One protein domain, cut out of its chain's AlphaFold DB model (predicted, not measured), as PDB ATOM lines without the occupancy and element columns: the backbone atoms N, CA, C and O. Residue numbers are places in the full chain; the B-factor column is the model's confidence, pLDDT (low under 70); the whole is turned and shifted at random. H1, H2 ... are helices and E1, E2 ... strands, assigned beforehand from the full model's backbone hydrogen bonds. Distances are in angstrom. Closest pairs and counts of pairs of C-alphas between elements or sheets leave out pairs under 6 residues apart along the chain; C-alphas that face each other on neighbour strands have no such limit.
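What this domain is: This is residues 3 to 138 and 177 to 247 of the 249 residues of an uncharacterized protein of Sphingobacteriales bacterium 39-19 (UniProt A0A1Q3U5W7). What is the main picture? A twisted six-stranded sheet makes a body of three layers, with H5 and H6 over one face and H8 over the other; from it extend the long, crossed helices H1 and H3, with short H2 between them at the far end and the small hairpin E1 and E2 beside H1. What are the parts? The printed part has 207 residues, with eight named helices and eight named strands in the order E1 E2 E3 H1 H2 H3 H4 H5 H6 E4 E5 E6 H7 E7 H8 E8, a mixed class. The large sheet runs E3 E4 E5 E6 E7 E8, all antiparallel. The whole is compact, with a radius of gyration of the C-alphas of 19.5 A and spans of 62 by 42 by 32 A.

How they stand to each other: What comes first? E1, residues 3 to 7, and E2, residues 14 to 19, form an antiparallel hairpin, with N 4 and O 17 within hydrogen-bond range at 2.9 A. Which helices touch? The hub H1, residues 28 to 51, touches H2, residues 53 to 58 (closest C-alphas His 49 and Ala 56, 5.1 A), H3, residues 61 to 81 (Lys 37 and Ala 68, 4.9 A; a steep tilt of 51 degrees, opposite ways), and H6, residues 111 to 125 (Ile 29 and Phe 119, 6.3 A). H4, residues 86 to 91, and H5, residues 97 to 104, form a helical hairpin at a shallow tilt of 22 degrees, closest at the C-alphas of Asn 87 and Leu 103, 5.3 A. Every O i to N i+4 pair is within hydrogen-bond range in H1 to H6 and in H8, residues 225 to 233; H7, residues 198 to 201, is too short for one. How is the large sheet paired? From edge strand to edge strand it holds E3, residues 23 to 26, E4, 128 to 136, E5, 178 to 187, E6, 190 to 197, E7, 213 to 218, and E8, 243 to 246. Pairs within hydrogen-bond range are, in that order, N 23 and O 131, 3.0 A; N 130 and O 184, 3.0 A; N 183 and O 194, 2.9 A, in the hairpin E5 and E6; N 195 and O 215, 2.9 A; and N 214 and O 244, 2.8 A. What is on it? H6 has a height of 8.7 A over the sheet and runs along E5, at 4 degrees on the local plane; H8 is on the opposite face, its Lys 233 closest to Ala 134 of E4, C-alphas 5.2 A apart. H5 and H7 are on the sheet too, H1 only grazes it with residues 28 to 31, and H2, H3 and H4 are not on it.

Where its parts are: Where do the ends lie? E1 begins at C-alpha 3 (132.957, 135.429, 168.681), and E8 ends at C-alpha 246 (128.331, 160.942, 159.390). Which elements are long? From first to last C-alpha H1 measures 33.9 A, H3 30.3 A, E5 28.7 A and E4 27.0 A.

The domain as a whole: How far does it reach? The two C-alphas farthest apart, of Phe 54 and Arg 98, are 62.0 A apart. Is anything missing or uncertain? Residues 139 to 176 are not printed, in the link across the cut from E4 to E5, where C-alphas 138 and 177 are 6.1 A apart. Of the links printed whole, H7 to E7 is long, with 11 residues. The mean pLDDT of the printed part is 95.0, and no printed residue is under 70.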
ATOM      1  N   GLU A   3     133.408 135.102 167.333       90.06
ATOM      2  CA  GLU A   3     132.957 135.429 168.681       90.06
ATOM      3  C   GLU A   3     134.080 135.098 169.658       90.06
ATOM      4  O   GLU A   3     134.580 133.974 169.670       90.06
ATOM      5  N   HIS A   4     134.449 136.075 170.482       90.25
ATOM      6  CA  HIS A   4     135.498 135.945 171.483       90.25
ATOM      7  C   HIS A   4     134.928 136.273 172.861       90.25
ATOM      8  O   HIS A   4     134.300 137.318 173.045       90.25
ATOM      9  N   ILE A   5     135.148 135.384 173.829       91.06
ATOM     10  CA  ILE A   5     134.835 135.620 175.242       91.06
ATOM     11  C   ILE A   5     136.147 135.934 175.946       91.06
ATOM     12  O   ILE A   5     137.052 135.104 175.991       91.06
ATOM     13  N   ILE A   6     136.239 137.142 176.484       90.81
ATOM     14  CA  ILE A   6     137.444 137.685 177.092       90.81
ATOM     15  C   ILE A   6     137.151 137.856 178.584       90.81
ATOM     16  O   ILE A   6     136.433 138.790 178.939       90.81
ATOM     17  N   PRO A   7     137.637 136.963 179.462       89.81
ATOM     18  CA  PRO A   7     137.387 137.074 180.894       89.81
ATOM     19  C   PRO A   7     138.060 138.322 181.471       89.81
ATOM     20  O   PRO A   7     139.141 138.718 181.033       89.81
ATOM     21  N   ASP A   8     137.427 138.933 182.466       87.12
ATOM     22  CA  ASP A   8     138.041 140.002 183.250       87.12
ATOM     23  C   ASP A   8     139.187 139.431 184.100       87.12
ATOM     24  O   ASP A   8     139.155 138.269 184.512       87.12
ATOM     25  N   ASN A   9     140.204 140.246 184.398       84.69
ATOM     26  CA  ASN A   9     141.375 139.793 185.161       84.69
ATOM     27  C   ASN A   9     141.033 139.314 186.586       84.69
ATOM     28  O   ASN A   9     141.775 138.520 187.158       84.69
ATOM     29  N   ASP A  10     139.925 139.783 187.164       84.75
ATOM     30  CA  ASP A  10     139.441 139.333 188.474       84.75
ATOM     31  C   ASP A  10     138.546 138.081 188.400       84.75
ATOM     32  O   ASP A  10     138.118 137.567 189.437       84.75
ATOM     33  N   GLY A  11     138.256 137.593 187.188       81.19
ATOM     34  CA  GLY A  11     137.407 136.436 186.916       81.19
ATOM     35  C   GLY A  11     135.920 136.636 187.223       81.19
ATOM     36  O   GLY A  11     135.167 135.664 187.184       81.19
ATOM     37  N   LYS A  12     135.473 137.857 187.551       85.25
ATOM     38  CA  LYS A  12     134.081 138.131 187.961       85.25
ATOM     39  C   LYS A  12     133.163 138.509 186.805       85.25
ATOM     40  O   LYS A  12     131.951 138.607 186.998       85.25
ATOM     41  N   GLY A  13     133.724 138.705 185.621       86.38
ATOM     42  CA  GLY A  13     132.995 139.083 184.424       86.38
ATOM     43  C   GLY A  13     133.735 138.684 183.156       86.38
ATOM     44  O   GLY A  13     134.775 138.020 183.186       86.38
ATOM     45  N   TYR A  14     133.150 139.054 182.024       89.94
ATOM     46  CA  TYR A  14     133.771 138.908 180.721       89.94
ATOM     47  C   TYR A  14     133.262 139.986 179.769       89.94
ATOM     48  O   TYR A  14     132.124 140.450 179.855       89.94
ATOM     49  N   THR A  15     134.097 140.316 178.793       89.69
ATOM     50  CA  THR A  15     133.712 141.052 177.595       89.69
ATOM     51  C   THR A  15     133.476 140.061 176.463       89.69
ATOM     52  O   THR A  15     134.316 139.206 176.189       89.69
ATOM     53  N   LYS A  16     132.334 140.176 175.779       90.94
ATOM     54  CA  LYS A  16     132.064 139.426 174.548       90.94
ATOM     55  C   LYS A  16     132.295 140.322 173.336       90.94
ATOM     56  O   LYS A  16     131.618 141.336 173.176       90.94
ATOM     57  N   ALA A  17     133.246 139.939 172.489       90.00
ATOM     58  CA  ALA A  17     133.596 140.659 171.273       90.00
ATOM     59  C   ALA A  17     133.113 139.900 170.029       90.00
ATOM     60  O   ALA A  17     133.291 138.688 169.913       90.00
ATOM     61  N   PHE A  18     132.523 140.635 169.085       90.94
ATOM     62  CA  PHE A  18     132.112 140.128 167.777       90.94
ATOM     63  C   PHE A  18     132.992 140.774 166.710       90.94
ATOM     64  O   PHE A  18     132.828 141.957 166.406       90.94
ATOM     65  N   ILE A  19     133.937 140.015 166.158       85.19
ATOM     66  CA  ILE A  19     134.951 140.536 165.238       85.19
ATOM     67  C   ILE A  19     134.547 140.244 163.792       85.19
ATOM     68  O   ILE A  19     134.185 139.119 163.417       85.19
ATOM     69  N   GLY A  20     134.534 141.312 162.991       82.69
ATOM     70  CA  GLY A  20     134.280 141.269 161.557       82.69
ATOM     71  C   GLY A  20     135.458 140.632 160.840       82.69
ATOM     72  O   GLY A  20     136.595 141.015 161.074       82.69
ATOM     73  N   THR A  21     135.182 139.669 159.968       87.75
ATOM     74  CA  THR A  21     136.190 139.130 159.052       87.75
ATOM     75  C   THR A  21     136.058 139.840 157.716       87.75
ATOM     76  O   THR A  21     134.955 140.265 157.356       87.75
ATOM     77  N   ASP A  22     137.154 139.925 156.969       95.25
ATOM     78  CA  ASP A  22     137.097 140.363 155.580       95.25
ATOM     79  C   ASP A  22     136.118 139.489 154.784       95.25
ATOM     80  O   ASP A  22     136.054 138.269 154.962       95.25
ATOM     81  N   ILE A  23     135.345 140.133 153.916       97.00
ATOM     82  CA  ILE A  23     134.391 139.488 153.012       97.00
ATOM     83  C   ILE A  23     134.497 140.113 151.628       97.00
ATOM     84  O   ILE A  23     134.812 141.296 151.496       97.00
ATOM     85  N   GLU A  24     134.209 139.322 150.602       97.56
ATOM     86  CA  GLU A  24     134.421 139.719 149.215       97.56
ATOM     87  C   GLU A  24     133.310 139.165 148.315       97.56
ATOM     88  O   GLU A  24     132.981 137.980 148.387       97.56
ATOM     89  N   PHE A  25     132.716 140.053 147.513       98.06
ATOM     90  CA  PHE A  25     131.659 139.777 146.530       98.06
ATOM     91  C   PHE A  25     130.455 138.974 147.063       98.06
ATOM     92  O   PHE A  25     129.931 138.086 146.392       98.06
ATOM     93  N   VAL A  26     129.996 139.274 148.279       98.31
ATOM     94  CA  VAL A  26     128.871 138.566 148.910       98.31
ATOM     95  C   VAL A  26     127.529 139.257 148.660       98.31
ATOM     96  O   VAL A  26     127.471 140.452 148.369       98.31
ATOM     97  N   ASP A  27     126.442 138.510 148.863       98.56
ATOM     98  CA  ASP A  27     125.104 139.069 149.083       98.56
ATOM     99  C   ASP A  27     125.091 139.816 150.435       98.56
ATOM    100  O   ASP A  27     125.222 139.174 151.492       98.56
ATOM    101  N   PRO A  28     124.934 141.155 150.448       98.25
ATOM    102  CA  PRO A  28     124.932 141.918 151.686       98.25
ATOM    103  C   PRO A  28     123.728 141.592 152.572       98.25
ATOM    104  O   PRO A  28     123.873 141.562 153.793       98.25
ATOM    105  N   ILE A  29     122.554 141.310 152.007       98.44
ATOM    106  CA  ILE A  29     121.350 140.999 152.787       98.44
ATOM    107  C   ILE A  29     121.575 139.702 153.555       98.44
ATOM    108  O   ILE A  29     121.352 139.657 154.769       98.44
ATOM    109  N   LYS A  30     122.080 138.665 152.879       98.12
ATOM    110  CA  LYS A  30     122.426 137.398 153.529       98.12
ATOM    111  C   LYS A  30     123.523 137.589 154.575       98.12
ATOM    112  O   LYS A  30     123.381 137.100 155.695       98.12
ATOM    113  N   TYR A  31     124.589 138.319 154.245       97.12
ATOM    114  CA  TYR A  31     125.697 138.574 155.167       97.12
ATOM    115  C   TYR A  31     125.234 139.259 156.461       97.12
ATOM    116  O   TYR A  31     125.500 138.756 157.556       97.12
ATOM    117  N   TYR A  32     124.506 140.373 156.347       96.81
ATOM    118  CA  TYR A  32     123.993 141.107 157.503       96.81
ATOM    119  C   TYR A  32     122.937 140.298 158.272       96.81
ATOM    120  O   TYR A  32     122.918 140.359 159.501       96.81
ATOM    121  N   SER A  33     122.117 139.489 157.587       97.62
ATOM    122  CA  SER A  33     121.172 138.570 158.234       97.62
ATOM    123  C   SER A  33     121.889 137.535 159.098       97.62
ATOM    124  O   SER A  33     121.580 137.386 160.280       97.62
ATOM    125  N   ASP A  34     122.884 136.850 158.530       95.94
ATOM    126  CA  ASP A  34     123.652 135.821 159.229       95.94
ATOM    127  C   ASP A  34     124.464 136.412 160.386       95.94
ATOM    128  O   ASP A  34     124.642 135.762 161.419       95.94
ATOM    129  N   TRP A  35     124.991 137.627 160.216       94.31
ATOM    130  CA  TRP A  35     125.684 138.364 161.272       94.31
ATOM    131  C   TRP A  35     124.740 138.686 162.432       94.31
ATOM    132  O   TRP A  35     124.995 138.297 163.573       94.31
ATOM    133  N   GLU A  36     123.622 139.349 162.139       94.62
ATOM    134  CA  GLU A  36     122.704 139.836 163.164       94.62
ATOM    135  C   GLU A  36     122.030 138.689 163.910       94.62
ATOM    136  O   GLU A  36     121.960 138.719 165.136       94.62
ATOM    137  N   LYS A  37     121.615 137.627 163.211       96.12
ATOM    138  CA  LYS A  37     121.020 136.453 163.860       96.12
ATOM    139  C   LYS A  37     121.990 135.795 164.833       96.12
ATOM    140  O   LYS A  37     121.611 135.524 165.969       96.12
ATOM    141  N   ARG A  38     123.247 135.574 164.427       94.31
ATOM    142  CA  ARG A  38     124.263 134.985 165.314       94.31
ATOM    143  C   ARG A  38     124.524 135.872 166.531       94.31
ATOM    144  O   ARG A  38     124.528 135.368 167.652       94.31
ATOM    145  N   ARG A  39     124.659 137.186 166.324       94.44
ATOM    146  CA  ARG A  39     124.845 138.172 167.398       94.44
ATOM    147  C   ARG A  39     123.670 138.176 168.380       94.44
ATOM    148  O   ARG A  39     123.881 138.100 169.586       94.44
ATOM    149  N   VAL A  40     122.438 138.215 167.869       94.75
ATOM    150  CA  VAL A  40     121.209 138.203 168.674       94.75
ATOM    151  C   VAL A  40     121.100 136.917 169.485       94.75
ATOM    152  O   VAL A  40     120.842 137.002 170.681       94.75
ATOM    153  N   VAL A  41     121.329 135.743 168.882       94.62
ATOM    154  CA  VAL A  41     121.314 134.464 169.617       94.62
ATOM    155  C   VAL A  41     122.347 134.474 170.737       94.62
ATOM    156  O   VAL A  41     122.014 134.122 171.866       94.62
ATOM    157  N   SER A  42     123.581 134.880 170.431       93.44
ATOM    158  CA  SER A  42     124.684 134.873 171.391       93.44
ATOM    159  C   SER A  42     124.404 135.780 172.595       93.44
ATOM    160  O   SER A  42     124.364 135.306 173.729       93.44
ATOM    161  N   ILE A  43     124.074 137.053 172.352       92.44
ATOM    162  CA  ILE A  43     123.768 138.022 173.417       92.44
ATOM    163  C   ILE A  43     122.519 137.606 174.205       92.44
ATOM    164  O   ILE A  43     122.474 137.721 175.429       92.44
ATOM    165  N   ASN A  44     121.477 137.128 173.521       92.25
ATOM    166  CA  ASN A  44     120.235 136.744 174.180       92.25
ATOM    167  C   ASN A  44     120.430 135.544 175.112       92.25
ATOM    168  O   ASN A  44     119.872 135.551 176.208       92.25
ATOM    169  N   LYS A  45     121.244 134.557 174.718       92.19
ATOM    170  CA  LYS A  45     121.610 133.431 175.586       92.19
ATOM    171  C   LYS A  45     122.285 133.903 176.867       92.19
ATOM    172  O   LYS A  45     121.860 133.489 177.941       92.19
ATOM    173  N   ASP A  46     123.256 134.807 176.761       90.75
ATOM    174  CA  ASP A  46     123.953 135.345 177.933       90.75
ATOM    175  C   ASP A  46     122.989 136.090 178.863       90.75
ATOM    176  O   ASP A  46     122.941 135.824 180.061       90.75
ATOM    177  N   ILE A  47     122.158 136.982 178.310       91.31
ATOM    178  CA  ILE A  47     121.178 137.753 179.087       91.31
ATOM    179  C   ILE A  47     120.171 136.830 179.779       91.31
ATOM    180  O   ILE A  47     119.823 137.056 180.939       91.31
ATOM    181  N   LEU A  48     119.672 135.807 179.083       93.44
ATOM    182  CA  LEU A  48     118.732 134.852 179.663       93.44
ATOM    183  C   LEU A  48     119.392 134.023 180.759       93.44
ATOM    184  O   LEU A  48     118.781 133.846 181.810       93.44
ATOM    185  N   HIS A  49     120.629 133.570 180.552       92.06
ATOM    186  CA  HIS A  49     121.374 132.829 181.563       92.06
ATOM    187  C   HIS A  49     121.615 133.676 182.817       92.06
ATOM    188  O   HIS A  49     121.372 133.202 183.920       92.06
ATOM    189  N   LEU A  50     121.981 134.953 182.659       90.38
ATOM    190  CA  LEU A  50     122.142 135.890 183.777       90.38
ATOM    191  C   LEU A  50     120.835 136.131 184.547       90.38
ATOM    192  O   LEU A  50     120.858 136.297 185.762       90.38
ATOM    193  N   LYS A  51     119.691 136.159 183.853       93.62
ATOM    194  CA  LYS A  51     118.379 136.392 184.478       93.62
ATOM    195  C   LYS A  51     117.793 135.140 185.128       93.62
ATOM    196  O   LYS A  51     117.169 135.238 186.179       93.62
ATOM    197  N   ASN A  52     117.921 133.986 184.478       94.25
ATOM    198  CA  ASN A  52     117.394 132.709 184.948       94.25
ATOM    199  C   ASN A  52     118.144 131.540 184.272       94.25
ATOM    200  O   ASN A  52     117.744 131.099 183.188       94.25
ATOM    201  N   PRO A  53     119.196 130.998 184.917       93.06
ATOM    202  CA  PRO A  53     119.999 129.907 184.365       93.06
ATOM    203  C   PRO A  53     119.185 128.652 184.035       93.06
ATOM    204  O   PRO A  53     119.417 128.018 183.005       93.06
ATOM    205  N   PHE A  54     118.206 128.313 184.883       92.38
ATOM    206  CA  PHE A  54     117.367 127.129 184.701       92.38
ATOM    207  C   PHE A  54     116.517 127.253 183.434       92.38
ATOM    208  O   PHE A  54     116.593 126.394 182.554       92.38
ATOM    209  N   LEU A  55     115.784 128.362 183.288       89.50
ATOM    210  CA  LEU A  55     114.995 128.618 182.084       89.50
ATOM    211  C   LEU A  55     115.891 128.655 180.844       89.50
ATOM    212  O   LEU A  55     115.587 127.978 179.868       89.50
ATOM    213  N   ALA A  56     117.011 129.381 180.894       91.00
ATOM    214  CA  ALA A  56     117.939 129.490 179.771       91.00
ATOM    215  C   ALA A  56     118.434 128.119 179.283       91.00
ATOM    216  O   ALA A  56     118.525 127.899 178.079       91.00
ATOM    217  N   SER A  57     118.690 127.186 180.206       90.06
ATOM    218  CA  SER A  57     119.112 125.818 179.875       90.06
ATOM    219  C   SER A  57     118.005 124.943 179.269       90.06
ATOM    220  O   SER A  57     118.305 123.984 178.565       90.06
ATOM    221  N   SER A  58     116.733 125.280 179.512       91.81
ATOM    222  CA  SER A  58     115.571 124.554 178.977       91.81
ATOM    223  C   SER A  58     115.108 125.030 177.595       91.81
ATOM    224  O   SER A  58     114.279 124.370 176.968       91.81
ATOM    225  N   LEU A  59     115.608 126.173 177.115       93.50
ATOM    226  CA  LEU A  59     115.211 126.723 175.821       93.50
ATOM    227  C   LEU A  59     115.882 125.956 174.683       93.50
ATOM    228  O   LEU A  59     117.091 125.722 174.683       93.50
ATOM    229  N   SER A  60     115.083 125.579 173.688       93.44
ATOM    230  CA  SER A  60     115.573 124.812 172.551       93.44
ATOM    231  C   SER A  60     116.354 125.685 171.564       93.44
ATOM    232  O   SER A  60     116.268 126.919 171.558       93.44
ATOM    233  N   LYS A  61     117.110 125.041 170.672       91.75
ATOM    234  CA  LYS A  61     117.796 125.736 169.576       91.75
ATOM    235  C   LYS A  61     116.791 126.470 168.677       91.75
ATOM    236  O   LYS A  61     117.026 127.620 168.316       91.75
ATOM    237  N   GLU A  62     115.652 125.842 168.403       94.81
ATOM    238  CA  GLU A  62     114.567 126.372 167.572       94.81
ATOM    239  C   GLU A  62     113.953 127.641 168.175       94.81
ATOM    240  O   GLU A  62     113.608 128.565 167.438       94.81
ATOM    241  N   PHE A  63     113.858 127.734 169.509       94.62
ATOM    242  CA  PHE A  63     113.416 128.960 170.180       94.62
ATOM    243  C   PHE A  63     114.332 130.142 169.834       94.62
ATOM    244  O   PHE A  63     113.860 131.199 169.412       94.62
ATOM    245  N   HIS A  64     115.648 129.955 169.968       94.38
ATOM    246  CA  HIS A  64     116.622 131.004 169.674       94.38
ATOM    247  C   HIS A  64     116.651 131.369 168.187       94.38
ATOM    248  O   HIS A  64     116.744 132.548 167.850       94.38
ATOM    249  N   GLU A  65     116.540 130.379 167.299       94.25
ATOM    250  CA  GLU A  65     116.465 130.614 165.856       94.25
ATOM    251  C   GLU A  65     115.213 131.406 165.477       94.25
ATOM    252  O   GLU A  65     115.305 132.374 164.719       94.25
ATOM    253  N   LYS A  66     114.049 131.052 166.036       96.31
ATOM    254  CA  LYS A  66     112.802 131.792 165.818       96.31
ATOM    255  C   LYS A  66     112.926 133.237 166.298       96.31
ATOM    256  O   LYS A  66     112.655 134.150 165.521       96.31
ATOM    257  N   PHE A  67     113.413 133.448 167.520       95.38
ATOM    258  CA  PHE A  67     113.619 134.787 168.075       95.38
ATOM    259  C   PHE A  67     114.570 135.635 167.214       95.38
ATOM    260  O   PHE A  67     114.283 136.791 166.905       95.38
ATOM    261  N   ALA A  68     115.689 135.058 166.770       97.31
ATOM    262  CA  ALA A  68     116.644 135.747 165.909       97.31
ATOM    263  C   ALA A  68     116.061 136.080 164.528       97.31
ATOM    264  O   ALA A  68     116.317 137.162 163.998       97.31
ATOM    265  N   ASN A  69     115.254 135.186 163.950       97.62
ATOM    266  CA  ASN A  69     114.551 135.443 162.695       97.62
ATOM    267  C   ASN A  69     113.523 136.575 162.832       97.62
ATOM    268  O   ASN A  69     113.467 137.433 161.955       97.62
ATOM    269  N   GLU A  70     112.761 136.619 163.927       97.69
ATOM    270  CA  GLU A  70     111.812 137.703 164.214       97.69
ATOM    271  C   GLU A  70     112.534 139.052 164.361       97.69
ATOM    272  O   GLU A  70     112.167 140.028 163.705       97.69
ATOM    273  N   LYS A  71     113.629 139.097 165.136       97.31
ATOM    274  CA  LYS A  71     114.444 140.313 165.301       97.31
ATOM    275  C   LYS A  71     115.078 140.777 163.995       97.31
ATOM    276  O   LYS A  71     115.081 141.972 163.699       97.31
ATOM    277  N   TRP A  72     115.573 139.843 163.185       97.94
ATOM    278  CA  TRP A  72     116.065 140.169 161.851       97.94
ATOM    279  C   TRP A  72     114.950 140.712 160.954       97.94
ATOM    280  O   TRP A  72     115.178 141.698 160.264       97.94
ATOM    281  N   ALA A  73     113.752 140.123 160.966       98.12
ATOM    282  CA  ALA A  73     112.637 140.589 160.145       98.12
ATOM    283  C   ALA A  73     112.225 142.031 160.497       98.12
ATOM    284  O   ALA A  73     112.024 142.850 159.597       98.12
ATOM    285  N   GLU A  74     112.169 142.366 161.792       97.62
ATOM    286  CA  GLU A  74     111.948 143.738 162.268       97.62
ATOM    287  C   GLU A  74     113.028 144.694 161.738       97.62
ATOM    288  O   GLU A  74     112.716 145.732 161.148       97.62
ATOM    289  N   ARG A  75     114.308 144.327 161.897       96.75
ATOM    290  CA  ARG A  75     115.443 145.147 161.456       96.75
ATOM    291  C   ARG A  75     115.491 145.308 159.937       96.75
ATOM    292  O   ARG A  75     115.724 146.407 159.445       96.75
ATOM    293  N   TYR A  76     115.247 144.234 159.197       98.12
ATOM    294  CA  TYR A  76     115.216 144.228 157.740       98.12
ATOM    295  C   TYR A  76     114.135 145.173 157.213       98.12
ATOM    296  O   TYR A  76     114.408 145.994 156.340       98.12
ATOM    297  N   LYS A  77     112.938 145.150 157.816       98.19
ATOM    298  CA  LYS A  77     111.862 146.092 157.486       98.19
ATOM    299  C   LYS A  77     112.273 147.549 157.722       98.19
ATOM    300  O   LYS A  77     111.951 148.398 156.897       98.19
ATOM    301  N   GLN A  78     112.990 147.844 158.810       97.69
ATOM    302  CA  GLN A  78     113.512 149.194 159.073       97.69
ATOM    303  C   GLN A  78     114.531 149.634 158.015       97.69
ATOM    304  O   GLN A  78     114.456 150.763 157.539       97.69
ATOM    305  N   ILE A  79     115.449 148.746 157.620       98.06
ATOM    306  CA  ILE A  79     116.444 149.038 156.577       98.06
ATOM    307  C   ILE A  79     115.743 149.346 155.250       98.06
ATOM    308  O   ILE A  79     116.038 150.364 154.634       98.06
ATOM    309  N   LEU A  80     114.772 148.523 154.838       97.12
ATOM    310  CA  LEU A  80     114.024 148.746 153.596       97.12
ATOM    311  C   LEU A  80     113.172 150.022 153.615       97.12
ATOM    312  O   LEU A  80     112.942 150.618 152.567       97.12
ATOM    313  N   ALA A  81     112.696 150.438 154.789       97.94
ATOM    314  CA  ALA A  81     111.937 151.674 154.959       97.94
ATOM    315  C   ALA A  81     112.828 152.921 155.096       97.94
ATOM    316  O   ALA A  81     112.311 154.035 155.131       97.94
ATOM    317  N   THR A  82     114.149 152.755 155.213       98.19
ATOM    318  CA  THR A  82     115.077 153.877 155.372       98.19
ATOM    319  C   THR A  82     115.221 154.624 154.051       98.19
ATOM    320  O   THR A  82     115.668 154.061 153.053       98.19
ATOM    321  N   GLU A  83     114.876 155.910 154.050       97.50
ATOM    322  CA  GLU A  83     115.035 156.765 152.877       97.50
ATOM    323  C   GLU A  83     116.517 157.063 152.618       97.50
ATOM    324  O   GLU A  83     117.235 157.601 153.468       97.50
ATOM    325  N   ILE A  84     116.973 156.703 151.419       98.25
ATOM    326  CA  ILE A  84     118.331 156.969 150.946       98.25
ATOM    327  C   ILE A  84     118.302 158.286 150.165       98.25
ATOM    328  O   ILE A  84     117.485 158.407 149.247       98.25
ATOM    329  N   PRO A  85     119.191 159.256 150.455       98.00
ATOM    330  CA  PRO A  85     119.185 160.514 149.724       98.00
ATOM    331  C   PRO A  85     119.382 160.277 148.214       98.00
ATOM    332  O   PRO A  85     120.279 159.511 147.835       98.00
ATOM    333  N   PRO A  86     118.603 160.934 147.329       98.12
ATOM    334  CA  PRO A  86     118.600 160.633 145.893       98.12
ATOM    335  C   PRO A  86     119.978 160.706 145.228       98.12
ATOM    336  O   PRO A  86     120.271 159.926 144.324       98.12
ATOM    337  N   ASN A  87     120.854 161.594 145.708       98.50
ATOM    338  CA  ASN A  87     122.213 161.733 145.189       98.50
ATOM    339  C   ASN A  87     123.043 160.450 145.339       98.50
ATOM    340  O   ASN A  87     123.842 160.155 144.454       98.50
ATOM    341  N   PHE A  88     122.832 159.658 146.396       98.50
ATOM    342  CA  PHE A  88     123.512 158.370 146.571       98.50
ATOM    343  C   PHE A  88     122.957 157.278 145.659       98.50
ATOM    344  O   PHE A  88     123.694 156.375 145.283       98.50
ATOM    345  N   ILE A  89     121.691 157.372 145.254       98.31
ATOM    346  CA  ILE A  89     121.131 156.471 144.240       98.31
ATOM    347  C   ILE A  89     121.720 156.802 142.871       98.31
ATOM    348  O   ILE A  89     122.220 155.916 142.186       98.31
ATOM    349  N   SER A  90     121.744 158.088 142.512       98.44
ATOM    350  CA  SER A  90     122.379 158.571 141.280       98.44
ATOM    351  C   SER A  90     123.881 158.273 141.236       98.44
ATOM    352  O   SER A  90     124.450 158.100 140.162       98.44
ATOM    353  N   LEU A  91     124.541 158.178 142.395       98.38
ATOM    354  CA  LEU A  91     125.956 157.829 142.479       98.38
ATOM    355  C   LEU A  91     126.248 156.462 141.849       98.38
ATOM    356  O   LEU A  91     127.249 156.336 141.145       98.38
ATOM    357  N   LEU A  92     125.363 155.478 142.044       97.94
ATOM    358  CA  LEU A  92     125.522 154.105 141.547       97.94
ATOM    359  C   LEU A  92     125.446 153.996 140.017       97.94
ATOM    360  O   LEU A  92     125.804 152.971 139.453       97.94
ATOM    361  N   THR A  93     124.960 155.026 139.326       96.31
ATOM    362  CA  THR A  93     124.883 155.046 137.854       96.31
ATOM    363  C   THR A  93     125.761 156.121 137.225       96.31
ATOM    364  O   THR A  93     125.834 156.219 135.996       96.31
ATOM    365  N   SER A  94     126.460 156.903 138.050       97.62
ATOM    366  CA  SER A  94     127.366 157.956 137.602       97.62
ATOM    367  C   SER A  94     128.532 157.402 136.782       97.62
ATOM    368  O   SER A  94     129.108 156.355 137.086       97.62
ATOM    369  N   GLN A  95     128.917 158.132 135.739       96.12
ATOM    370  CA  GLN A  95     129.907 157.655 134.766       96.12
ATOM    371  C   GLN A  95     131.266 158.338 134.915       96.12
ATOM    372  O   GLN A  95     132.280 157.818 134.452       96.12
ATOM    373  N   THR A  96     131.313 159.496 135.577       97.50
ATOM    374  CA  THR A  96     132.531 160.309 135.663       97.50
ATOM    375  C   THR A  96     132.867 160.701 137.094       97.50
ATOM    376  O   THR A  96     131.986 160.941 137.917       97.50
ATOM    377  N   LYS A  97     134.164 160.872 137.371       97.31
ATOM    378  CA  LYS A  97     134.647 161.413 138.648       97.31
ATOM    379  C   LYS A  97     133.980 162.749 138.995       97.31
ATOM    380  O   LYS A  97     133.470 162.910 140.094       97.31
ATOM    381  N   ARG A  98     133.915 163.682 138.038       97.62
ATOM    382  CA  ARG A  98     133.322 165.018 138.238       97.62
ATOM    383  C   ARG A  98     131.850 164.956 138.654       97.62
ATOM    384  O   ARG A  98     131.396 165.771 139.454       97.62
ATOM    385  N   GLU A  99     131.095 164.017 138.094       98.12
ATOM    386  CA  GLU A  99     129.702 163.782 138.474       98.12
ATOM    387  C   GLU A  99     129.600 163.262 139.910       98.12
ATOM    388  O   GLU A  99     128.828 163.809 140.695       98.12
ATOM    389  N   GLN A 100     130.432 162.286 140.280       98.31
ATOM    390  CA  GLN A 100     130.488 161.747 141.642       98.31
ATOM    391  C   GLN A 100     130.836 162.831 142.669       98.31
ATOM    392  O   GLN A 100     130.160 162.959 143.687       98.31
ATOM    393  N   GLU A 101     131.826 163.676 142.375       97.88
ATOM    394  CA  GLU A 101     132.194 164.816 143.224       97.88
ATOM    395  C   GLU A 101     131.030 165.801 143.399       97.88
ATOM    396  O   GLU A 101     130.786 166.292 144.502       97.88
ATOM    397  N   LYS A 102     130.278 166.077 142.326       98.19
ATOM    398  CA  LYS A 102     129.105 166.958 142.377       98.19
ATOM    399  C   LYS A 102     127.980 166.356 143.221       98.19
ATOM    400  O   LYS A 102     127.380 167.085 144.006       98.19
ATOM    401  N   LEU A 103     127.695 165.065 143.052       98.56
ATOM    402  CA  LEU A 103     126.639 164.358 143.782       98.56
ATOM    403  C   LEU A 103     126.925 164.301 145.284       98.56
ATOM    404  O   LEU A 103     126.008 164.461 146.083       98.56
ATOM    405  N   LEU A 104     128.190 164.107 145.662       98.19
ATOM    406  CA  LEU A 104     128.608 163.918 147.053       98.19
ATOM    407  C   LEU A 104     128.909 165.222 147.796       98.19
ATOM    408  O   LEU A 104     129.046 165.218 149.020       98.19
ATOM    409  N   LYS A 105     128.987 166.356 147.093       96.50
ATOM    410  CA  LYS A 105     129.296 167.644 147.713       96.50
ATOM    411  C   LYS A 105     128.254 168.010 148.775       96.50
ATOM    412  O   LYS A 105     127.081 168.214 148.466       96.50
ATOM    413  N   GLY A 106     128.718 168.151 150.018       95.88
ATOM    414  CA  GLY A 106     127.890 168.565 151.153       95.88
ATOM    415  C   GLY A 106     126.814 167.551 151.541       95.88
ATOM    416  O   GLY A 106     125.824 167.944 152.150       95.88
ATOM    417  N   GLN A 107     126.972 166.285 151.150       97.75
ATOM    418  CA  GLN A 107     126.053 165.222 151.538       97.75
ATOM    419  C   GLN A 107     126.365 164.679 152.932       97.75
ATOM    420  O   GLN A 107     127.485 164.792 153.436       97.75
ATOM    421  N   SER A 108     125.362 164.025 153.503       97.56
ATOM    422  CA  SER A 108     125.440 163.311 154.768       97.56
ATOM    423  C   SER A 108     124.799 161.929 154.654       97.56
ATOM    424  O   SER A 108     123.946 161.692 153.795       97.56
ATOM    425  N   LEU A 109     125.224 161.010 155.520       97.62
ATOM    426  CA  LEU A 109     124.630 159.689 155.692       97.62
ATOM    427  C   LEU A 109     124.615 159.302 157.167       97.62
ATOM    428  O   LEU A 109     125.582 159.527 157.893       97.62
ATOM    429  N   THR A 110     123.554 158.620 157.584       97.88
ATOM    430  CA  THR A 110     123.568 157.830 158.821       97.88
ATOM    431  C   THR A 110     124.095 156.414 158.553       97.88
ATOM    432  O   THR A 110     124.043 155.930 157.412       97.88
ATOM    433  N   PRO A 111     124.533 155.669 159.586       96.00
ATOM    434  CA  PRO A 111     124.896 154.261 159.431       96.00
ATOM    435  C   PRO A 111     123.762 153.408 158.842       96.00
ATOM    436  O   PRO A 111     124.018 152.488 158.064       96.00
ATOM    437  N   MET A 112     122.503 153.717 159.181       96.75
ATOM    438  CA  MET A 112     121.344 153.012 158.628       96.75
ATOM    439  C   MET A 112     121.183 153.280 157.132       96.75
ATOM    440  O   MET A 112     120.973 152.339 156.368       96.75
ATOM    441  N   GLN A 113     121.314 154.539 156.704       98.44
ATOM    442  CA  GLN A 113     121.214 154.901 155.289       98.44
ATOM    443  C   GLN A 113     122.326 154.259 154.462       98.44
ATOM    444  O   GLN A 113     122.067 153.823 153.343       98.44
ATOM    445  N   LEU A 114     123.537 154.125 155.014       98.50
ATOM    446  CA  LEU A 114     124.618 153.396 154.352       98.50
ATOM    447  C   LEU A 114     124.272 151.912 154.148       98.50
ATOM    448  O   LEU A 114     124.483 151.381 153.061       98.50
ATOM    449  N   ILE A 115     123.712 151.236 155.159       98.19
ATOM    450  CA  ILE A 115     123.275 149.833 155.018       98.19
ATOM    451  C   ILE A 115     122.144 149.721 153.988       98.19
ATOM    452  O   ILE A 115     122.183 148.836 153.134       98.19
ATOM    453  N   ALA A 116     121.166 150.629 154.029       98.69
ATOM    454  CA  ALA A 116     120.079 150.670 153.057       98.69
ATOM    455  C   ALA A 116     120.604 150.883 151.626       98.69
ATOM    456  O   ALA A 116     120.172 150.184 150.710       98.69
ATOM    457  N   LEU A 117     121.581 151.777 151.437       98.81
ATOM    458  CA  LEU A 117     122.251 151.993 150.153       98.81
ATOM    459  C   LEU A 117     122.944 150.721 149.654       98.81
ATOM    460  O   LEU A 117     122.759 150.362 148.498       98.81
ATOM    461  N   ILE A 118     123.682 150.016 150.518       98.75
ATOM    462  CA  ILE A 118     124.339 148.746 150.167       98.75
ATOM    463  C   ILE A 118     123.302 147.699 149.730       98.75
ATOM    464  O   ILE A 118     123.510 147.001 148.738       98.75
ATOM    465  N   PHE A 119     122.170 147.597 150.432       98.75
ATOM    466  CA  PHE A 119     121.109 146.649 150.071       98.75
ATOM    467  C   PHE A 119     120.482 147.011 148.732       98.75
ATOM    468  O   PHE A 119     120.315 146.141 147.886       98.75
ATOM    469  N   LYS A 120     120.196 148.296 148.517       98.62
ATOM    470  CA  LYS A 120     119.620 148.782 147.265       98.62
ATOM    471  C   LYS A 120     120.578 148.616 146.086       98.62
ATOM    472  O   LYS A 120     120.141 148.247 145.001       98.62
ATOM    473  N   ALA A 121     121.876 148.837 146.295       98.69
ATOM    474  CA  ALA A 121     122.904 148.587 145.288       98.69
ATOM    475  C   ALA A 121     122.902 147.114 144.844       98.69
ATOM    476  O   ALA A 121     122.979 146.840 143.646       98.69
ATOM    477  N   TRP A 122     122.728 146.179 145.781       98.62
ATOM    478  CA  TRP A 122     122.569 144.756 145.478       98.62
ATOM    479  C   TRP A 122     121.262 144.448 144.744       98.62
ATOM    480  O   TRP A 122     121.300 143.902 143.643       98.62
ATOM    481  N   THR A 123     120.111 144.812 145.316       98.19
ATOM    482  CA  THR A 123     118.803 144.367 144.809       98.19
ATOM    483  C   THR A 123     118.417 145.007 143.485       98.19
ATOM    484  O   THR A 123     117.841 144.335 142.633       98.19
ATOM    485  N   ASP A 124     118.728 146.290 143.307       98.19
ATOM    486  CA  ASP A 124     118.182 147.080 142.200       98.19
ATOM    487  C   ASP A 124     119.227 147.329 141.110       98.19
ATOM    488  O   ASP A 124     118.877 147.536 139.948       98.19
ATOM    489  N   PHE A 125     120.512 147.319 141.475       98.06
ATOM    490  CA  PHE A 125     121.603 147.668 140.567       98.06
ATOM    491  C   PHE A 125     122.576 146.513 140.303       98.06
ATOM    492  O   PHE A 125     123.378 146.625 139.372       98.06
ATOM    493  N   GLY A 126     122.488 145.401 141.042       98.19
ATOM    494  CA  GLY A 126     123.313 144.206 140.839       98.19
ATOM    495  C   GLY A 126     124.748 144.321 141.362       98.19
ATOM    496  O   GLY A 126     125.624 143.619 140.866       98.19
ATOM    497  N   TYR A 127     125.011 145.207 142.325       98.69
ATOM    498  CA  TYR A 127     126.321 145.318 142.972       98.69
ATOM    499  C   TYR A 127     126.486 144.280 144.074       98.69
ATOM    500  O   TYR A 127     125.694 144.249 145.007       98.69
ATOM    501  N   SER A 128     127.570 143.517 144.032       98.69
ATOM    502  CA  SER A 128     128.029 142.685 145.148       98.69
ATOM    503  C   SER A 128     128.683 143.516 146.258       98.69
ATOM    504  O   SER A 128     129.065 144.668 146.042       98.69
ATOM    505  N   PHE A 129     128.800 142.949 147.461       98.69
ATOM    506  CA  PHE A 129     129.343 143.646 148.626       98.69
ATOM    507  C   PHE A 129     130.661 143.037 149.104       98.69
ATOM    508  O   PHE A 129     130.766 141.827 149.297       98.69
ATOM    509  N   SER A 130     131.642 143.893 149.379       98.56
ATOM    510  CA  SER A 130     132.893 143.508 150.039       98.56
ATOM    511  C   SER A 130     133.171 144.445 151.212       98.56
ATOM    512  O   SER A 130     132.804 145.621 151.191       98.56
ATOM    513  N   SER A 131     133.833 143.958 152.255       97.56
ATOM    514  CA  SER A 131     134.251 144.794 153.378       97.56
ATOM    515  C   SER A 131     135.578 144.307 153.923       97.56
ATOM    516  O   SER A 131     135.735 143.112 154.166       97.56
ATOM    517  N   TYR A 132     136.503 145.241 154.125       97.06
ATOM    518  CA  TYR A 132     137.837 144.940 154.626       97.06
ATOM    519  C   TYR A 132     138.143 145.765 155.867       97.06
ATOM    520  O   TYR A 132     137.784 146.946 155.942       97.06
ATOM    521  N   HIS A 133     138.821 145.133 156.817       94.81
ATOM    522  CA  HIS A 133     139.283 145.753 158.050       94.81
ATOM    523  C   HIS A 133     140.808 145.698 158.081       94.81
ATOM    524  O   HIS A 133     141.409 144.652 157.850       94.81
ATOM    525  N   ALA A 134     141.435 146.833 158.365       94.75
ATOM    526  CA  ALA A 134     142.874 146.917 158.544       94.75
ATOM    527  C   ALA A 134     143.167 147.634 159.854       94.75
ATOM    528  O   ALA A 134     142.626 148.712 160.092       94.75
ATOM    529  N   GLU A 135     144.022 147.042 160.680       93.62
ATOM    530  CA  GLU A 135     144.536 147.628 161.912       93.62
ATOM    531  C   GLU A 135     146.060 147.566 161.866       93.62
ATOM    532  O   GLU A 135     146.639 146.516 161.606       93.62
ATOM    533  N   HIS A 136     146.701 148.714 162.078       93.38
ATOM    534  CA  HIS A 136     148.153 148.845 162.099       93.38
ATOM    535  C   HIS A 136     148.566 149.608 163.348       93.38
ATOM    536  O   HIS A 136     148.094 150.726 163.592       93.38
ATOM    537  N   HIS A 137     149.458 149.022 164.138       92.00
ATOM    538  CA  HIS A 137     150.015 149.678 165.312       92.00
ATOM    539  C   HIS A 137     151.180 150.610 164.954       92.00
ATOM    540  O   HIS A 137     151.732 150.587 163.854       92.00
ATOM    541  N   HIS A 138     151.540 151.481 165.898       85.62
ATOM    542  CA  HIS A 138     152.683 152.372 165.745       85.62
ATOM    543  C   HIS A 138     154.000 151.580 165.752       85.62
ATOM    544  O   HIS A 138     154.124 150.541 166.401       85.62
ATOM    545  N   ARG A 177     146.882 153.606 167.006       92.56
ATOM    546  CA  ARG A 177     146.593 152.627 165.952       92.56
ATOM    547  C   ARG A 177     145.845 153.279 164.800       92.56
ATOM    548  O   ARG A 177     144.946 154.102 164.982       92.56
ATOM    549  N   LYS A 178     146.180 152.840 163.598       93.44
ATOM    550  CA  LYS A 178     145.461 153.190 162.383       93.44
ATOM    551  C   LYS A 178     144.490 152.069 162.093       93.44
ATOM    552  O   LYS A 178     144.917 150.947 161.846       93.44
ATOM    553  N   VAL A 179     143.201 152.383 162.137       94.19
ATOM    554  CA  VAL A 179     142.147 151.436 161.782       94.19
ATOM    555  C   VAL A 179     141.355 151.999 160.620       94.19
ATOM    556  O   VAL A 179     140.913 153.151 160.678       94.19
ATOM    557  N   THR A 180     141.164 151.176 159.597       96.06
ATOM    558  CA  THR A 180     140.359 151.498 158.423       96.06
ATOM    559  C   THR A 180     139.324 150.407 158.202       96.06
ATOM    560  O   THR A 180     139.645 149.220 158.223       96.06
ATOM    561  N   VAL A 181     138.078 150.821 157.973       96.19
ATOM    562  CA  VAL A 181     136.982 149.926 157.591       96.19
ATOM    563  C   VAL A 181     136.466 150.375 156.239       96.19
ATOM    564  O   VAL A 181     135.850 151.435 156.128       96.19
ATOM    565  N   SER A 182     136.723 149.577 155.208       97.81
ATOM    566  CA  SER A 182     136.270 149.856 153.846       97.81
ATOM    567  C   SER A 182     135.067 148.995 153.482       97.81
ATOM    568  O   SER A 182     134.962 147.833 153.891       97.81
ATOM    569  N   LYS A 183     134.122 149.590 152.754       98.50
ATOM    570  CA  LYS A 183     132.893 148.954 152.275       98.50
ATOM    571  C   LYS A 183     132.767 149.211 150.785       98.50
ATOM    572  O   LYS A 183     132.537 150.347 150.376       98.50
ATOM    573  N   PHE A 184     132.928 148.154 150.003       98.69
ATOM    574  CA  PHE A 184     132.855 148.190 148.554       98.69
ATOM    575  C   PHE A 184     131.503 147.690 148.062       98.69
ATOM    576  O   PHE A 184     130.978 146.693 148.557       98.69
ATOM    577  N   MET A 185     130.979 148.383 147.061       98.75
ATOM    578  CA  MET A 185     129.906 147.928 146.190       98.75
ATOM    579  C   MET A 185     130.542 147.700 144.819       98.75
ATOM    580  O   MET A 185     130.986 148.661 144.189       98.75
ATOM    581  N   ASP A 186     130.606 146.444 144.381       98.44
ATOM    582  CA  ASP A 186     131.336 146.000 143.188       98.44
ATOM    583  C   ASP A 186     130.375 145.473 142.104       98.44
ATOM    584  O   ASP A 186     129.550 144.599 142.385       98.44
ATOM    585  N   LYS A 187     130.493 145.976 140.869       97.62
ATOM    586  CA  LYS A 187     129.735 145.523 139.693       97.62
ATOM    587  C   LYS A 187     130.600 145.589 138.438       97.62
ATOM    588  O   LYS A 187     130.916 146.680 137.960       97.62
ATOM    589  N   ASP A 188     130.919 144.425 137.882       94.00
ATOM    590  CA  ASP A 188     131.829 144.293 136.741       94.00
ATOM    591  C   ASP A 188     133.140 145.065 137.015       94.00
ATOM    592  O   ASP A 188     133.769 144.860 138.053       94.00
ATOM    593  N   ASP A 189     133.524 145.996 136.137       93.50
ATOM    594  CA  ASP A 189     134.709 146.851 136.307       93.50
ATOM    595  C   ASP A 189     134.448 148.129 137.133       93.50
ATOM    596  O   ASP A 189     135.367 148.909 137.390       93.50
ATOM    597  N   THR A 190     133.202 148.377 137.548       96.81
ATOM    598  CA  THR A 190     132.816 149.556 138.336       96.81
ATOM    599  C   THR A 190     132.763 149.215 139.819       96.81
ATOM    600  O   THR A 190     132.171 148.216 140.227       96.81
ATOM    601  N   TRP A 191     133.330 150.081 140.657       98.31
ATOM    602  CA  TRP A 191     133.251 149.910 142.103       98.31
ATOM    603  C   TRP A 191     133.152 151.244 142.828       98.31
ATOM    604  O   TRP A 191     133.764 152.241 142.450       98.31
ATOM    605  N   HIS A 192     132.409 151.232 143.929       98.62
ATOM    606  CA  HIS A 192     132.287 152.346 144.860       98.62
ATOM    607  C   HIS A 192     132.764 151.891 146.231       98.62
ATOM    608  O   HIS A 192     132.389 150.814 146.683       98.62
ATOM    609  N   CYS A 193     133.550 152.712 146.915       98.62
ATOM    610  CA  CYS A 193     134.027 152.451 148.263       98.62
ATOM    611  C   CYS A 193     133.654 153.610 149.184       98.62
ATOM    612  O   CYS A 193     134.110 154.737 148.990       98.62
ATOM    613  N   ILE A 194     132.875 153.309 150.220       98.56
ATOM    614  CA  ILE A 194     132.662 154.199 151.363       98.56
ATOM    615  C   ILE A 194     133.460 153.616 152.524       98.56
ATOM    616  O   ILE A 194     133.335 152.430 152.834       98.56
ATOM    617  N   PHE A 195     134.314 154.415 153.152       97.88
ATOM    618  CA  PHE A 195     135.178 153.926 154.223       97.88
ATOM    619  C   PHE A 195     135.280 154.908 155.382       97.88
ATOM    620  O   PHE A 195     135.042 156.105 155.233       97.88
ATOM    621  N   THR A 196     135.631 154.388 156.551       96.50
ATOM    622  CA  THR A 196     135.935 155.183 157.742       96.50
ATOM    623  C   THR A 196     137.351 154.908 158.204       96.50
ATOM    624  O   THR A 196     137.902 153.823 157.986       96.50
ATOM    625  N   THR A 197     137.933 155.891 158.878       95.62
ATOM    626  CA  THR A 197     139.137 155.705 159.682       95.62
ATOM    627  C   THR A 197     138.765 155.985 161.132       95.62
ATOM    628  O   THR A 197     137.858 156.767 161.409       95.62
ATOM    629  N   TYR A 198     139.447 155.378 162.100       93.31
ATOM    630  CA  TYR A 198     139.179 155.740 163.501       93.31
ATOM    631  C   TYR A 198     139.466 157.220 163.775       93.31
ATOM    632  O   TYR A 198     138.793 157.824 164.604       93.31
ATOM    633  N   ARG A 199     140.399 157.822 163.031       93.06
ATOM    634  CA  ARG A 199     140.677 159.258 163.091       93.06
ATOM    635  C   ARG A 199     139.492 160.091 162.599       93.06
ATOM    636  O   ARG A 199     139.123 161.048 163.274       93.06
ATOM    637  N   SER A 200     138.862 159.699 161.486       94.00
ATOM    638  CA  SER A 200     137.672 160.375 160.955       94.00
ATOM    639  C   SER A 200     136.497 160.278 161.925       94.00
ATOM    640  O   SER A 200     135.769 161.245 162.094       94.00
ATOM    641  N   LEU A 201     136.350 159.153 162.632       93.81
ATOM    642  CA  LEU A 201     135.296 158.948 163.633       93.81
ATOM    643  C   LEU A 201     135.537 159.697 164.952       93.81
ATOM    644  O   LEU A 201     134.580 160.051 165.634       93.81
ATOM    645  N   ARG A 202     136.800 159.921 165.330       91.19
ATOM    646  CA  ARG A 202     137.191 160.636 166.560       91.19
ATOM    647  C   ARG A 202     137.331 162.150 166.373       91.19
ATOM    648  O   ARG A 202     137.655 162.838 167.335       91.19
ATOM    649  N   GLY A 203     137.128 162.663 165.159       91.19
ATOM    650  CA  GLY A 203     137.303 164.085 164.856       91.19
ATOM    651  C   GLY A 203     138.762 164.547 164.819       91.19
ATOM    652  O   GLY A 203     139.052 165.725 164.987       91.19
ATOM    653  N   GLU A 204     139.699 163.625 164.588       91.62
ATOM    654  CA  GLU A 204     141.143 163.903 164.521       91.62
ATOM    655  C   GLU A 204     141.615 164.284 163.102       91.62
ATOM    656  O   GLU A 204     142.817 164.419 162.834       91.62
ATOM    657  N   GLU A 205     140.678 164.392 162.163       91.38
ATOM    658  CA  GLU A 205     140.897 164.830 160.788       91.38
ATOM    659  C   GLU A 205     140.320 166.237 160.595       91.38
ATOM    660  O   GLU A 205     139.316 166.607 161.203       91.38
ATOM    661  N   ASN A 206     140.964 167.039 159.742       89.44
ATOM    662  CA  ASN A 206     140.590 168.434 159.519       89.44
ATOM    663  C   ASN A 206     139.376 168.552 158.577       89.44
ATOM    664  O   ASN A 206     139.495 169.014 157.440       89.44
ATOM    665  N   TRP A 207     138.218 168.092 159.042       92.44
ATOM    666  CA  TRP A 207     136.930 168.221 158.367       92.44
ATOM    667  C   TRP A 207     135.924 168.864 159.316       92.44
ATOM    668  O   TRP A 207     135.619 168.283 160.355       92.44
ATOM    669  N   LYS A 208     135.425 170.059 158.961       92.56
ATOM    670  CA  LYS A 208     134.397 170.808 159.713       92.56
ATOM    671  C   LYS A 208     134.592 170.731 161.236       92.56
ATOM    672  O   LYS A 208     133.734 170.218 161.946       92.56
ATOM    673  N   ASP A 209     135.754 171.177 161.707       91.75
ATOM    674  CA  ASP A 209     136.096 171.220 163.136       91.75
ATOM    675  C   ASP A 209     136.008 169.860 163.859       91.75
ATOM    676  O   ASP A 209     135.663 169.784 165.035       91.75
ATOM    677  N   GLY A 210     136.340 168.773 163.154       92.94
ATOM    678  CA  GLY A 210     136.362 167.418 163.710       92.94
ATOM    679  C   GLY A 210     135.031 166.670 163.593       92.94
ATOM    680  O   GLY A 210     134.835 165.669 164.279       92.94
ATOM    681  N   GLN A 211     134.113 167.112 162.728       94.81
ATOM    682  CA  GLN A 211     132.872 166.391 162.441       94.81
ATOM    683  C   GLN A 211     133.172 164.952 161.979       94.81
ATOM    684  O   GLN A 211     133.878 164.774 160.977       94.81
ATOM    685  N   PRO A 212     132.596 163.918 162.628       96.62
ATOM    686  CA  PRO A 212     132.668 162.552 162.134       96.62
ATOM    687  C   PRO A 212     132.152 162.431 160.705       96.62
ATOM    688  O   PRO A 212     131.120 163.009 160.346       96.62
ATOM    689  N   HIS A 213     132.870 161.677 159.879       97.69
ATOM    690  CA  HIS A 213     132.555 161.553 158.461       97.69
ATOM    691  C   HIS A 213     133.070 160.247 157.849       97.69
ATOM    692  O   HIS A 213     133.995 159.595 158.351       97.69
ATOM    693  N   PHE A 214     132.457 159.895 156.722       97.94
ATOM    694  CA  PHE A 214     132.951 158.896 155.791       97.94
ATOM    695  C   PHE A 214     133.835 159.532 154.728       97.94
ATOM    696  O   PHE A 214     133.652 160.687 154.341       97.94
ATOM    697  N   HIS A 215     134.715 158.710 154.184       98.00
ATOM    698  CA  HIS A 215     135.472 158.974 152.973       98.00
ATOM    699  C   HIS A 215     134.878 158.198 151.799       98.00
ATOM    700  O   HIS A 215     134.329 157.107 151.982       98.00
ATOM    701  N   TYR A 216     135.024 158.736 150.589       98.50
ATOM    702  CA  TYR A 216     134.566 158.083 149.362       98.50
ATOM    703  C   TYR A 216     135.652 157.979 148.286       98.50
ATOM    704  O   TYR A 216     136.371 158.943 148.003       98.50
ATOM    705  N   LEU A 217     135.716 156.816 147.636       97.81
ATOM    706  CA  LEU A 217     136.572 156.535 146.484       97.81
ATOM    707  C   LEU A 217     135.852 155.600 145.499       97.81
ATOM    708  O   LEU A 217     134.985 154.830 145.900       97.81
ATOM    709  N   SER A 218     136.221 155.631 144.220       98.06
ATOM    710  CA  SER A 218     135.698 154.716 143.196       98.06
ATOM    711  C   SER A 218     136.743 154.397 142.130       98.06
ATOM    712  O   SER A 218     137.818 155.009 142.091       98.06
ATOM    713  N   ASP A 219     136.382 153.513 141.200       97.31
ATOM    714  CA  ASP A 219     137.155 153.229 139.986       97.31
ATOM    715  C   ASP A 219     137.465 154.498 139.169       97.31
ATOM    716  O   ASP A 219     138.502 154.586 138.508       97.31
ATOM    717  N   LYS A 220     136.636 155.546 139.283       97.38
ATOM    718  CA  LYS A 220     136.809 156.814 138.550       97.38
ATOM    719  C   LYS A 220     138.027 157.631 138.994       97.38
ATOM    720  O   LYS A 220     138.355 158.628 138.351       97.38
ATOM    721  N   TRP A 221     138.717 157.223 140.059       95.38
ATOM    722  CA  TRP A 221     140.005 157.793 140.463       95.38
ATOM    723  C   TRP A 221     141.204 157.148 139.751       95.38
ATOM    724  O   TRP A 221     142.338 157.529 140.030       95.38
ATOM    725  N   GLY A 222     140.974 156.220 138.815       94.56
ATOM    726  CA  GLY A 222     142.032 155.600 138.012       94.56
ATOM    727  C   GLY A 222     142.862 154.570 138.781       94.56
ATOM    728  O   GLY A 222     143.978 154.258 138.375       94.56
ATOM    729  N   ILE A 223     142.334 154.061 139.895       94.62
ATOM    730  CA  ILE A 223     142.963 153.023 140.713       94.62
ATOM    731  C   ILE A 223     142.230 151.713 140.435       94.62
ATOM    732  O   ILE A 223     140.999 151.667 140.469       94.62
ATOM    733  N   SER A 224     142.973 150.638 140.163       96.06
ATOM    734  CA  SER A 224     142.357 149.324 139.985       96.06
ATOM    735  C   SER A 224     141.739 148.842 141.300       96.06
ATOM    736  O   SER A 224     142.221 149.156 142.391       96.06
ATOM    737  N   ARG A 225     140.691 148.018 141.224       96.75
ATOM    738  CA  ARG A 225     140.041 147.456 142.417       96.75
ATOM    739  C   ARG A 225     141.009 146.653 143.299       96.75
ATOM    740  O   ARG A 225     140.928 146.705 144.529       96.75
ATOM    741  N   LYS A 226     141.943 145.933 142.671       96.62
ATOM    742  CA  LYS A 226     142.997 145.164 143.345       96.62
ATOM    743  C   LYS A 226     143.960 146.081 144.099       96.62
ATOM    744  O   LYS A 226     144.237 145.835 145.274       96.62
ATOM    745  N   ASP A 227     144.435 147.141 143.449       96.50
ATOM    746  CA  ASP A 227     145.366 148.088 144.066       96.50
ATOM    747  C   ASP A 227     144.690 148.885 145.182       96.50
ATOM    748  O   ASP A 227     145.304 149.119 146.220       96.50
ATOM    749  N   ALA A 228     143.414 149.244 145.010       96.50
ATOM    750  CA  ALA A 228     142.630 149.902 146.046       96.50
ATOM    751  C   ALA A 228     142.567 149.042 147.317       96.50
ATOM    752  O   ALA A 228     142.884 149.530 148.400       96.50
ATOM    753  N   VAL A 229     142.244 147.748 147.204       96.94
ATOM    754  CA  VAL A 229     142.232 146.849 148.372       96.94
ATOM    755  C   VAL A 229     143.605 146.653 148.982       96.94
ATOM    756  O   VAL A 229     143.720 146.694 150.206       96.94
ATOM    757  N   ALA A 230     144.648 146.488 148.169       96.69
ATOM    758  CA  ALA A 230     146.008 146.394 148.686       96.69
ATOM    759  C   ALA A 230     146.379 147.638 149.513       96.69
ATOM    760  O   ALA A 230     146.955 147.512 150.593       96.69
ATOM    761  N   GLN A 231     145.981 148.831 149.057       96.00
ATOM    762  CA  GLN A 231     146.188 150.077 149.795       96.00
ATOM    763  C   GLN A 231     145.358 150.134 151.082       96.00
ATOM    764  O   GLN A 231     145.917 150.445 152.130       96.00
ATOM    765  N   PHE A 232     144.065 149.782 151.047       95.81
ATOM    766  CA  PHE A 232     143.211 149.760 152.247       95.81
ATOM    767  C   PHE A 232     143.666 148.755 153.306       95.81
ATOM    768  O   PHE A 232     143.436 148.989 154.487       95.81
ATOM    769  N   LYS A 233     144.317 147.660 152.902       94.69
ATOM    770  CA  LYS A 233     144.921 146.683 153.820       94.69
ATOM    771  C   LYS A 233     146.284 147.116 154.358       94.69
ATOM    772  O   LYS A 233     146.783 146.518 155.306       94.69
ATOM    773  N   SER A 234     146.893 148.148 153.779       93.56
ATOM    774  CA  SER A 234     148.195 148.668 154.193       93.56
ATOM    775  C   SER A 234     148.077 149.781 155.240       93.56
ATOM    776  O   SER A 234     147.012 150.357 155.446       93.56
ATOM    777  N   GLU A 235     149.205 150.158 155.847       88.19
ATOM    778  CA  GLU A 235     149.290 151.322 156.744       88.19
ATOM    779  C   GLU A 235     148.977 152.658 156.026       88.19
ATOM    780  O   GLU A 235     148.713 153.682 156.664       88.19
ATOM    781  N   LYS A 236     149.043 152.667 154.688       87.62
ATOM    782  CA  LYS A 236     148.839 153.830 153.819       87.62
ATOM    783  C   LYS A 236     147.573 153.639 152.982       87.62
ATOM    784  O   LYS A 236     147.647 153.367 151.784       87.62
ATOM    785  N   TYR A 237     146.418 153.782 153.625       88.38
ATOM    786  CA  TYR A 237     145.133 153.776 152.928       88.38
ATOM    787  C   TYR A 237     145.033 154.939 151.914       88.38
ATOM    788  O   TYR A 237     145.701 155.966 152.087       88.38
ATOM    789  N   PRO A 238     144.209 154.807 150.857       88.88
ATOM    790  CA  PRO A 238     144.044 155.852 149.852       88.88
ATOM    791  C   PRO A 238     143.504 157.159 150.446       88.88
ATOM    792  O   PRO A 238     142.555 157.153 151.229       88.88
ATOM    793  N   THR A 239     144.053 158.294 150.020       86.69
ATOM    794  CA  THR A 239     143.527 159.619 150.376       86.69
ATOM    795  C   THR A 239     142.498 160.089 149.355       86.69
ATOM    796  O   THR A 239     142.708 159.956 148.148       86.69
ATOM    797  N   THR A 240     141.426 160.717 149.823       91.44
ATOM    798  CA  THR A 240     140.391 161.332 148.987       91.44
ATOM    799  C   THR A 240     140.020 162.696 149.556       91.44
ATOM    800  O   THR A 240     140.157 162.935 150.750       91.44
ATOM    801  N   SER A 241     139.574 163.613 148.700       91.12
ATOM    802  CA  SER A 241     139.031 164.907 149.127       91.12
ATOM    803  C   SER A 241     137.525 164.852 149.395       91.12
ATOM    804  O   SER A 241     136.924 165.876 149.723       91.12
ATOM    805  N   ILE A 242     136.899 163.692 149.182       96.50
ATOM    806  CA  ILE A 242     135.452 163.520 149.274       96.50
ATOM    807  C   ILE A 242     135.090 162.988 150.650       96.50
ATOM    808  O   ILE A 242     135.328 161.822 150.960       96.50
ATOM    809  N   HIS A 243     134.468 163.869 151.424       96.94
ATOM    810  CA  HIS A 243     133.969 163.600 152.762       96.94
ATOM    811  C   HIS A 243     132.438 163.667 152.747       96.94
ATOM    812  O   HIS A 243     131.856 164.563 152.128       96.94
ATOM    813  N   ILE A 244     131.798 162.713 153.418       98.06
ATOM    814  CA  ILE A 244     130.345 162.631 153.603       98.06
ATOM    815  C   ILE A 244     130.099 162.693 155.103       98.06
ATOM    816  O   ILE A 244     130.605 161.837 155.831       98.06
ATOM    817  N   ASP A 245     129.338 163.679 155.574       97.75
ATOM    818  CA  ASP A 245     129.100 163.828 157.010       97.75
ATOM    819  C   ASP A 245     128.412 162.574 157.560       97.75
ATOM    820  O   ASP A 245     127.431 162.085 156.991       97.75
ATOM    821  N   LEU A 246     128.927 162.056 158.671       96.69
ATOM    822  CA  LEU A 246     128.331 160.942 159.390       96.69
ATOM    823  C   LEU A 246     127.442 161.513 160.498       96.69
ATOM    824  O   LEU A 246     127.932 162.132 161.442       96.69
ATOM    825  N   LEU A 247     126.132 161.320 160.346       93.06
ATOM    826  CA  LEU A 247     125.114 161.751 161.303       93.06
ATOM    827  C   LEU A 247     124.631 160.571 162.149       93.06
ATOM    828  O   LEU A 247     124.645 159.429 161.685       93.06
TER     829      LEU A 247